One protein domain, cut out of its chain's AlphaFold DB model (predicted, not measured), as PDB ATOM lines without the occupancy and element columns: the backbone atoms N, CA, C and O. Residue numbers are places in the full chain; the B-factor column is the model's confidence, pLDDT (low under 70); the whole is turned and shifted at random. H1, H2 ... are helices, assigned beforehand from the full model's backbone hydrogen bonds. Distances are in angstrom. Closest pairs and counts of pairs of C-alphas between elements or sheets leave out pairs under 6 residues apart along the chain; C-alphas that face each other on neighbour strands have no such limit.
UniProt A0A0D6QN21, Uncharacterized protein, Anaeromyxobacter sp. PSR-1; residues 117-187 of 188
ATOM      1  N   PRO A 117      19.188  10.293  20.178       86.56
ATOM      2  CA  PRO A 117      20.532  10.805  20.447       86.56
ATOM      3  C   PRO A 117      21.370  10.950  19.173       86.56
ATOM      4  O   PRO A 117      22.105  11.927  19.035       86.56
ATOM      5  N   ALA A 118      21.217  10.037  18.207       89.81
ATOM      6  CA  ALA A 118      21.897  10.121  16.915       89.81
ATOM      7  C   ALA A 118      21.461  11.361  16.116       89.81
ATOM      8  O   ALA A 118      22.299  12.108  15.616       89.81
ATOM      9  N   ALA A 119      20.154  11.628  16.052       88.75
ATOM     10  CA  ALA A 119      19.617  12.774  15.325       88.75
ATOM     11  C   ALA A 119      20.013  14.099  15.997       88.75
ATOM     12  O   ALA A 119      20.433  15.038  15.324       88.75
ATOM     13  N   THR A 120      19.967  14.156  17.331       90.81
ATOM     14  CA  THR A 120      20.433  15.320  18.098       90.81
ATOM     15  C   THR A 120      21.922  15.579  17.862       90.81
ATOM     16  O   THR A 120      22.308  16.709  17.570       90.81
ATOM     17  N   ARG A 121      22.756  14.531  17.908       89.12
ATOM     18  CA  ARG A 121      24.195  14.606  17.613       89.12
ATOM     19  C   ARG A 121      24.448  15.160  16.209       89.12
ATOM     20  O   ARG A 121      25.240  16.087  16.066       89.12
ATOM     21  N   LEU A 122      23.742  14.654  15.195       91.75
ATOM     22  CA  LEU A 122      23.850  15.151  13.819       91.75
ATOM     23  C   LEU A 122      23.473  16.630  13.707       91.75
ATOM     24  O   LEU A 122      24.210  17.390  13.086       91.75
ATOM     25  N   VAL A 123      22.372  17.060  14.332       92.19
ATOM     26  CA  VAL A 123      21.961  18.474  14.308       92.19
ATOM     27  C   VAL A 123      23.001  19.361  14.989       92.19
ATOM     28  O   VAL A 123      23.331  20.416  14.456       92.19
ATOM     29  N   VAL A 124      23.555  18.947  16.131       92.38
ATOM     30  CA  VAL A 124      24.598  19.714  16.833       92.38
ATOM     31  C   VAL A 124      25.857  19.848  15.976       92.38
ATOM     32  O   VAL A 124      26.360  20.959  15.807       92.38
ATOM     33  N   ILE A 125      26.335  18.749  15.384       91.69
ATOM     34  CA  ILE A 125      27.499  18.768  14.486       91.69
ATOM     35  C   ILE A 125      27.214  19.658  13.272       91.69
ATOM     36  O   ILE A 125      28.031  20.510  12.932       91.69
ATOM     37  N   ALA A 126      26.041  19.521  12.650       92.19
ATOM     38  CA  ALA A 126      25.650  20.330  11.502       92.19
ATOM     39  C   ALA A 126      25.595  21.824  11.845       92.19
ATOM     40  O   ALA A 126      26.114  22.639  11.089       92.19
ATOM     41  N   LEU A 127      25.029  22.203  12.995       93.50
ATOM     42  CA  LEU A 127      24.992  23.596  13.449       93.50
ATOM     43  C   LEU A 127      26.398  24.164  13.680       93.50
ATOM     44  O   LEU A 127      26.660  25.301  13.284       93.50
ATOM     45  N   ALA A 128      27.305  23.376  14.265       91.50
ATOM     46  CA  ALA A 128      28.700  23.773  14.441       91.50
ATOM     47  C   ALA A 128      29.401  23.991  13.088       91.50
ATOM     48  O   ALA A 128      30.039  25.025  12.887       91.50
ATOM     49  N   GLN A 129      29.219  23.072  12.133       92.00
ATOM     50  CA  GLN A 129      29.783  23.202  10.784       92.00
ATOM     51  C   GLN A 129      29.186  24.391  10.024       92.00
ATOM     52  O   GLN A 129      29.927  25.152   9.410       92.00
ATOM     53  N   ILE A 130      27.872  24.621  10.111       92.81
ATOM     54  CA  ILE A 130      27.221  25.797   9.513       92.81
ATOM     55  C   ILE A 130      27.836  27.083  10.066       92.81
ATOM     56  O   ILE A 130      28.102  28.005   9.300       92.81
ATOM     57  N   HIS A 131      28.074  27.161  11.378       92.81
ATOM     58  CA  HIS A 131      28.673  28.345  11.984       92.81
ATOM     59  C   HIS A 131      30.105  28.583  11.485       92.81
ATOM     60  O   HIS A 131      30.412  29.689  11.042       92.81
ATOM     61  N   ALA A 132      30.944  27.541  11.491       90.12
ATOM     62  CA  ALA A 132      32.328  27.616  11.022       90.12
ATOM     63  C   ALA A 132      32.419  27.991   9.532       90.12
ATOM     64  O   ALA A 132      33.141  28.912   9.157       90.12
ATOM     65  N   LEU A 133      31.632  27.335   8.675       91.25
ATOM     66  CA  LEU A 133      31.611  27.617   7.238       91.25
ATOM     67  C   LEU A 133      31.048  29.009   6.934       91.25
ATOM     68  O   LEU A 133      31.512  29.671   6.008       91.25
ATOM     69  N   ARG A 134      30.071  29.485   7.718       93.31
ATOM     70  CA  ARG A 134      29.526  30.837   7.560       93.31
ATOM     71  C   ARG A 134      30.568  31.904   7.877       93.31
ATOM     72  O   ARG A 134      30.614  32.892   7.152       93.31
ATOM     73  N   LEU A 135      31.393  31.694   8.904       93.81
ATOM     74  CA  LEU A 135      32.502  32.592   9.229       93.81
ATOM     75  C   LEU A 135      33.493  32.692   8.057       93.81
ATOM     76  O   LEU A 135      33.778  33.790   7.583       93.81
ATOM     77  N   LEU A 136      33.920  31.553   7.511       92.81
ATOM     78  CA  LEU A 136      34.829  31.518   6.359       92.81
ATOM     79  C   LEU A 136      34.226  32.177   5.111       92.81
ATOM     80  O   LEU A 136      34.913  32.881   4.372       92.81
ATOM     81  N   ALA A 137      32.927  31.981   4.874       92.25
ATOM     82  CA  ALA A 137      32.229  32.635   3.775       92.25
ATOM     83  C   ALA A 137      32.190  34.164   3.949       92.25
ATOM     84  O   ALA A 137      32.362  34.894   2.970       92.25
ATOM     85  N   THR A 138      31.995  34.662   5.176       93.75
ATOM     86  CA  THR A 138      32.030  36.105   5.458       93.75
ATOM     87  C   THR A 138      33.434  36.689   5.312       93.75
ATOM     88  O   THR A 138      33.587  37.702   4.637       93.75
ATOM     89  N   GLU A 139      34.463  36.011   5.826       94.62
ATOM     90  CA  GLU A 139      35.861  36.436   5.672       94.62
ATOM     91  C   GLU A 139      36.290  36.455   4.201       94.62
ATOM     92  O   GLU A 139      36.955  37.386   3.750       94.62
ATOM     93  N   SER A 140      35.847  35.473   3.408       92.62
ATOM     94  CA  SER A 140      36.063  35.466   1.958       92.62
ATOM     95  C   SER A 140      35.399  36.662   1.272       92.62
ATOM     96  O   SER A 140      36.008  37.287   0.401       92.62
ATOM     97  N   ALA A 141      34.166  37.004   1.657       91.88
ATOM     98  CA  ALA A 141      33.463  38.151   1.094       91.88
ATOM     99  C   ALA A 141      34.170  39.478   1.420       91.88
ATOM    100  O   ALA A 141      34.273  40.349   0.552       91.88
ATOM    101  N   ASP A 142      34.703  39.621   2.632       92.88
ATOM    102  CA  ASP A 142      35.471  40.804   3.027       92.88
ATOM    103  C   ASP A 142      36.853  40.840   2.362       92.88
ATOM    104  O   ASP A 142      37.291  41.897   1.904       92.88
ATOM    105  N   GLY A 143      37.485  39.681   2.167       93.38
ATOM    106  CA  GLY A 143      38.697  39.543   1.360       93.38
ATOM    107  C   GLY A 143      38.497  39.933  -0.110       93.38
ATOM    108  O   GLY A 143      39.388  40.521  -0.720       93.38
ATOM    109  N   LEU A 144      37.326  39.665  -0.696       93.44
ATOM    110  CA  LEU A 144      36.998  40.142  -2.045       93.44
ATOM    111  C   LEU A 144      36.866  41.670  -2.079       93.44
ATOM    112  O   LEU A 144      37.356  42.313  -3.008       93.44
ATOM    113  N   ARG A 145      36.207  42.251  -1.070       93.31
ATOM    114  CA  ARG A 145      36.021  43.704  -0.961       93.31
ATOM    115  C   ARG A 145      37.341  44.443  -0.766       93.31
ATOM    116  O   ARG A 145      37.473  45.530  -1.306       93.31
ATOM    117  N   SER A 146      38.304  43.871  -0.042       94.44
ATOM    118  CA  SER A 146      39.609  44.506   0.182       94.44
ATOM    119  C   SER A 146      40.532  44.449  -1.038       94.44
ATOM    120  O   SER A 146      41.327  45.360  -1.248       94.44
ATOM    121  N   ARG A 147      40.418  43.406  -1.871       92.50
ATOM    122  CA  ARG A 147      41.224  43.243  -3.095       92.50
ATOM    123  C   ARG A 147      40.782  44.143  -4.247       92.50
ATOM    124  O   ARG A 147      41.545  44.326  -5.193       92.50
ATOM    125  N   LEU A 148      39.554  44.657  -4.209       91.81
ATOM    126  CA  LEU A 148      38.997  45.483  -5.274       91.81
ATOM    127  C   LEU A 148      38.960  46.955  -4.839       91.81
ATOM    128  O   LEU A 148      38.345  47.272  -3.826       91.81
ATOM    129  N   PRO A 149      39.504  47.891  -5.638       89.62
ATOM    130  CA  PRO A 149      39.382  49.326  -5.365       89.62
ATOM    131  C   PRO A 149      37.951  49.858  -5.590       89.62
ATOM    132  O   PRO A 149      37.651  51.006  -5.273       89.62
ATOM    133  N   ARG A 150      37.056  49.032  -6.149       91.50
ATOM    134  CA  ARG A 150      35.645  49.338  -6.418       91.50
ATOM    135  C   ARG A 150      34.726  48.363  -5.688       91.50
ATOM    136  O   ARG A 150      35.137  47.270  -5.307       91.50
ATOM    137  N   ARG A 151      33.437  48.710  -5.587       90.56
ATOM    138  CA  ARG A 151      32.421  47.762  -5.106       90.56
ATOM    139  C   ARG A 151      32.404  46.504  -6.002       90.56
ATOM    140  O   ARG A 151      32.437  46.650  -7.231       90.56
ATOM    141  N   PRO A 152      32.354  45.289  -5.418       91.75
ATOM    142  CA  PRO A 152      32.297  44.051  -6.190       91.75
ATOM    143  C   PRO A 152      31.071  44.032  -7.105       91.75
ATOM    144  O   PRO A 152      29.958  44.316  -6.661       91.75
ATOM    145  N   GLY A 153      31.281  43.703  -8.379       93.94
ATOM    146  CA  GLY A 153      30.195  43.510  -9.333       93.94
ATOM    147  C   GLY A 153      29.551  42.128  -9.174       93.94
ATOM    148  O   GLY A 153      30.129  41.248  -8.531       93.94
ATOM    149  N   PRO A 154      28.387  41.881  -9.797       93.31
ATOM    150  CA  PRO A 154      27.712  40.584  -9.717       93.31
ATOM    151  C   PRO A 154      28.589  39.438 -10.245       93.31
ATOM    152  O   PRO A 154      28.627  38.369  -9.643       93.31
ATOM    153  N   LEU A 155      29.366  39.670 -11.309       93.88
ATOM    154  CA  LEU A 155      30.299  38.675 -11.846       93.88
ATOM    155  C   LEU A 155      31.449  38.356 -10.878       93.88
ATOM    156  O   LEU A 155      31.841  37.196 -10.763       93.88
ATOM    157  N   ASP A 156      31.961  39.359 -10.160       92.12
ATOM    158  CA  ASP A 156      33.028  39.172  -9.167       92.12
ATOM    159  C   ASP A 156      32.519  38.326  -7.991       92.12
ATOM    160  O   ASP A 156      33.195  37.402  -7.541       92.12
ATOM    161  N   VAL A 157      31.285  38.597  -7.544       92.50
ATOM    162  CA  VAL A 157      30.608  37.829  -6.491       92.50
ATOM    163  C   VAL A 157      30.405  36.378  -6.916       92.50
ATOM    164  O   VAL A 157      30.716  35.479  -6.140       92.50
ATOM    165  N   VAL A 158      29.933  36.133  -8.142       93.38
ATOM    166  CA  VAL A 158      29.715  34.771  -8.660       93.38
ATOM    167  C   VAL A 158      31.034  34.003  -8.763       93.38
ATOM    168  O   VAL A 158      31.114  32.871  -8.292       93.38
ATOM    169  N   ARG A 159      32.090  34.620  -9.310       90.31
ATOM    170  CA  ARG A 159      33.419  33.991  -9.424       90.31
ATOM    171  C   ARG A 159      34.019  33.669  -8.056       90.31
ATOM    172  O   ARG A 159      34.526  32.565  -7.848       90.31
ATOM    173  N   ASN A 160      33.927  34.603  -7.108       91.62
ATOM    174  CA  ASN A 160      34.371  34.364  -5.739       91.62
ATOM    175  C   ASN A 160      33.554  33.248  -5.077       91.62
ATOM    176  O   ASN A 160      34.133  32.357  -4.464       91.62
ATOM    177  N   ALA A 161      32.229  33.250  -5.256       91.62
ATOM    178  CA  ALA A 161      31.343  32.216  -4.734       91.62
ATOM    179  C   ALA A 161      31.708  30.828  -5.280       91.62
ATOM    180  O   ALA A 161      31.798  29.879  -4.502       91.62
ATOM    181  N   SER A 162      31.991  30.695  -6.580       89.56
ATOM    182  CA  SER A 162      32.437  29.417  -7.147       89.56
ATOM    183  C   SER A 162      33.777  28.961  -6.567       89.56
ATOM    184  O   SER A 162      33.915  27.796  -6.198       89.56
ATOM    185  N   GLY A 163      34.739  29.879  -6.418       89.00
ATOM    186  CA  GLY A 163      36.060  29.560  -5.873       89.00
ATOM    187  C   GLY A 163      36.000  29.127  -4.407       89.00
ATOM    188  O   GLY A 163      36.549  28.088  -4.040       89.00
ATOM    189  N   ILE A 164      35.277  29.878  -3.570       92.94
ATOM    190  CA  ILE A 164      35.160  29.562  -2.145       92.94
ATOM    191  C   ILE A 164      34.317  28.306  -1.906       92.94
ATOM    192  O   ILE A 164      34.613  27.555  -0.986       92.94
ATOM    193  N   THR A 165      33.319  28.015  -2.749       92.88
ATOM    194  CA  THR A 165      32.499  26.798  -2.612       92.88
ATOM    195  C   THR A 165      33.351  25.536  -2.730       92.88
ATOM    196  O   THR A 165      33.217  24.631  -1.906       92.88
ATOM    197  N   ALA A 166      34.269  25.487  -3.701       90.44
ATOM    198  CA  ALA A 166      35.187  24.360  -3.852       90.44
ATOM    199  C   ALA A 166      36.094  24.198  -2.618       90.44
ATOM    200  O   ALA A 166      36.237  23.094  -2.093       90.44
ATOM    201  N   ALA A 167      36.647  25.302  -2.107       90.62
ATOM    202  CA  ALA A 167      37.487  25.288  -0.909       90.62
ATOM    203  C   ALA A 167      36.718  24.832   0.343       90.62
ATOM    204  O   ALA A 167      37.202  23.989   1.098       90.62
ATOM    205  N   LEU A 168      35.497  25.341   0.540       93.12
ATOM    206  CA  LEU A 168      34.629  24.964   1.657       93.12
ATOM    207  C   LEU A 168      34.228  23.490   1.587       93.12
ATOM    208  O   LEU A 168      34.161  22.843   2.627       93.12
ATOM    209  N   LEU A 169      34.001  22.941   0.390       93.38
ATOM    210  CA  LEU A 169      33.687  21.524   0.218       93.38
ATOM    211  C   LEU A 169      34.864  20.631   0.630       93.38
ATOM    212  O   LEU A 169      34.679  19.691   1.402       93.38
ATOM    213  N   VAL A 170      36.078  20.945   0.166       92.69
ATOM    214  CA  VAL A 170      37.294  20.209   0.553       92.69
ATOM    215  C   VAL A 170      37.512  20.288   2.064       92.69
ATOM    216  O   VAL A 170      37.762  19.268   2.710       92.69
ATOM    217  N   LEU A 171      37.355  21.482   2.642       92.25
ATOM    218  CA  LEU A 171      37.481  21.683   4.079       92.25
ATOM    219  C   LEU A 171      36.410  20.914   4.860       92.25
ATOM    220  O   LEU A 171      36.728  20.292   5.865       92.25
ATOM    221  N   ALA A 172      35.163  20.894   4.388       91.62
ATOM    222  CA  ALA A 172      34.080  20.153   5.026       91.62
ATOM    223  C   ALA A 172      34.347  18.640   5.032       91.62
ATOM    224  O   ALA A 172      34.147  17.993   6.058       91.62
ATOM    225  N   VAL A 173      34.848  18.074   3.926       93.00
ATOM    226  CA  VAL A 173      35.225  16.650   3.849       93.00
ATOM    227  C   VAL A 173      36.362  16.332   4.818       93.00
ATOM    228  O   VAL A 173      36.310  15.321   5.521       93.00
ATOM    229  N   ARG A 174      37.376  17.199   4.891       92.31
ATOM    230  CA  ARG A 174      38.479  17.042   5.842       92.31
ATOM    231  C   ARG A 174      37.991  17.142   7.291       92.31
ATOM    232  O   ARG A 174      38.254  16.234   8.076       92.31
ATOM    233  N   ASN A 175      37.221  18.176   7.619       91.25
ATOM    234  CA  ASN A 175      36.651  18.386   8.950       91.25
ATOM    235  C   ASN A 175      35.756  17.219   9.372       91.25
ATOM    236  O   ASN A 175      35.772  16.827  10.532       91.25
ATOM    237  N   ALA A 176      34.989  16.633   8.450       90.38
ATOM    238  CA  ALA A 176      34.159  15.471   8.750       90.38
ATOM    239  C   ALA A 176      34.997  14.263   9.200       90.38
ATOM    240  O   ALA A 176      34.602  13.567  10.136       90.38
ATOM    241  N   ARG A 177      36.166  14.038   8.581       91.44
ATOM    242  CA  ARG A 177      37.107  12.985   8.996       91.44
ATOM    243  C   ARG A 177      37.702  13.285  10.368       91.44
ATOM    244  O   ARG A 177      37.593  12.451  11.257       91.44
ATOM    245  N   GLU A 178      38.221  14.495  10.564       92.38
ATOM    246  CA  GLU A 178      38.828  14.906  11.838       92.38
ATOM    247  C   GLU A 178      37.827  14.850  13.000       92.38
ATOM    248  O   GLU A 178      38.145  14.335  14.069       92.38
ATOM    249  N   VAL A 179      36.588  15.305  12.786       90.69
ATOM    250  CA  VAL A 179      35.513  15.192  13.782       90.69
ATOM    251  C   VAL A 179      35.171  13.725  14.040       90.69
ATOM    252  O   VAL A 179      35.014  13.348  15.195       90.69
ATOM    253  N   SER A 180      35.086  12.882  13.006       89.44
ATOM    254  CA  SER A 180      34.827  11.444  13.179       89.44
ATOM    255  C   SER A 180      35.918  10.753  14.000       89.44
ATOM    256  O   SER A 180      35.601   9.997  14.920       89.44
ATOM    257  N   ASP A 181      37.189  11.032  13.711       92.81
ATOM    258  CA  ASP A 181      38.328  10.460  14.430       92.81
ATOM    259  C   ASP A 181      38.393  10.979  15.876       92.81
ATOM    260  O   ASP A 181      38.587  10.199  16.809       92.81
ATOM    261  N   ALA A 182      38.141  12.275  16.089       92.00
ATOM    262  CA  ALA A 182      38.075  12.880  17.420       92.00
ATOM    263  C   ALA A 182      36.893  12.363  18.258       92.00
ATOM    264  O   ALA A 182      36.971  12.307  19.483       92.00
ATOM    265  N   MET A 183      35.781  12.001  17.618       89.69
ATOM    266  CA  MET A 183      34.665  11.347  18.299       89.69
ATOM    267  C   MET A 183      35.036   9.914  18.684       89.69
ATOM    268  O   MET A 183      34.884   9.556  19.851       89.69
ATOM    269  N   ARG A 184      35.611   9.139  17.756       91.19
ATOM    270  CA  ARG A 184      36.082   7.774  18.034       91.19
ATOM    271  C   ARG A 184      37.094   7.733  19.182       91.19
ATOM    272  O   ARG A 184      36.974   6.883  20.058       91.19
ATOM    273  N   SER A 185      38.038   8.675  19.244       94.19
ATOM    274  CA  SER A 185      39.025   8.732  20.337       94.19
ATOM    275  C   SER A 185      38.417   9.057  21.706       94.19
ATOM    276  O   SER A 185      38.974   8.680  22.734       94.19
ATOM    277  N   ARG A 186      37.253   9.716  21.735       90.25
ATOM    278  CA  ARG A 186      36.483  10.019  22.952       90.25
ATOM    279  C   ARG A 186      35.494   8.908  23.337       90.25
ATOM    280  O   ARG A 186      34.720   9.104  24.269       90.25
ATOM    281  N   GLY A 187      35.514   7.769  22.638       87.62
ATOM    282  CA  GLY A 187      34.642   6.622  22.908       87.62
ATOM    283  C   GLY A 187      33.216   6.767  22.367       87.62
ATOM    284  O   GLY A 187      32.297   6.171  22.927       87.62
TER     285      GLY A 187
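AT A GLANCE: This is residues 117 to 187 of the 188 residues of an uncharacterized protein of Anaeromyxobacter sp. PSR-1 (UniProt A0A0D6QN21). A long helical hairpin: H2 and H1, near equals in length, cross at a narrow angle near their middles and splay at the end away from their link, where residues 117 to 124 and 180 to 187 stick out. The printed part has 71 residues with two named helices, H1 then H2, and no named strand; the class is all helix. It is a loose rod, with a radius of gyration of the C-alphas of 15.9 A and spans of 52 by 19 by 16 A.

IN THESE COORDINATES: H2, residues 154 to 185, is 45.2 A long and ends at C-alpha 185 (39.025, 8.732, 20.337). H1, residues 117 to 147, is 45.1 A long and begins at C-alpha 117 (20.532, 10.805, 20.447).

HOW THE PARTS SIT: H2 touches H1 with residues 160 to 172 alone; the closest C-alphas, of Leu 133 and Leu 168, are 6.9 A apart. They form a hairpin, running opposite ways at a tilt of 37 degrees, only just steep. In H1 and H2 every O i to N i+4 pair is within hydrogen-bond range.

THE WHOLE: The C-alphas farthest apart, of Arg 150 and Gly 187, are 51.8 A apart. The link is short, and the printed part has no cut. No printed residue is under 70 in pLDDT.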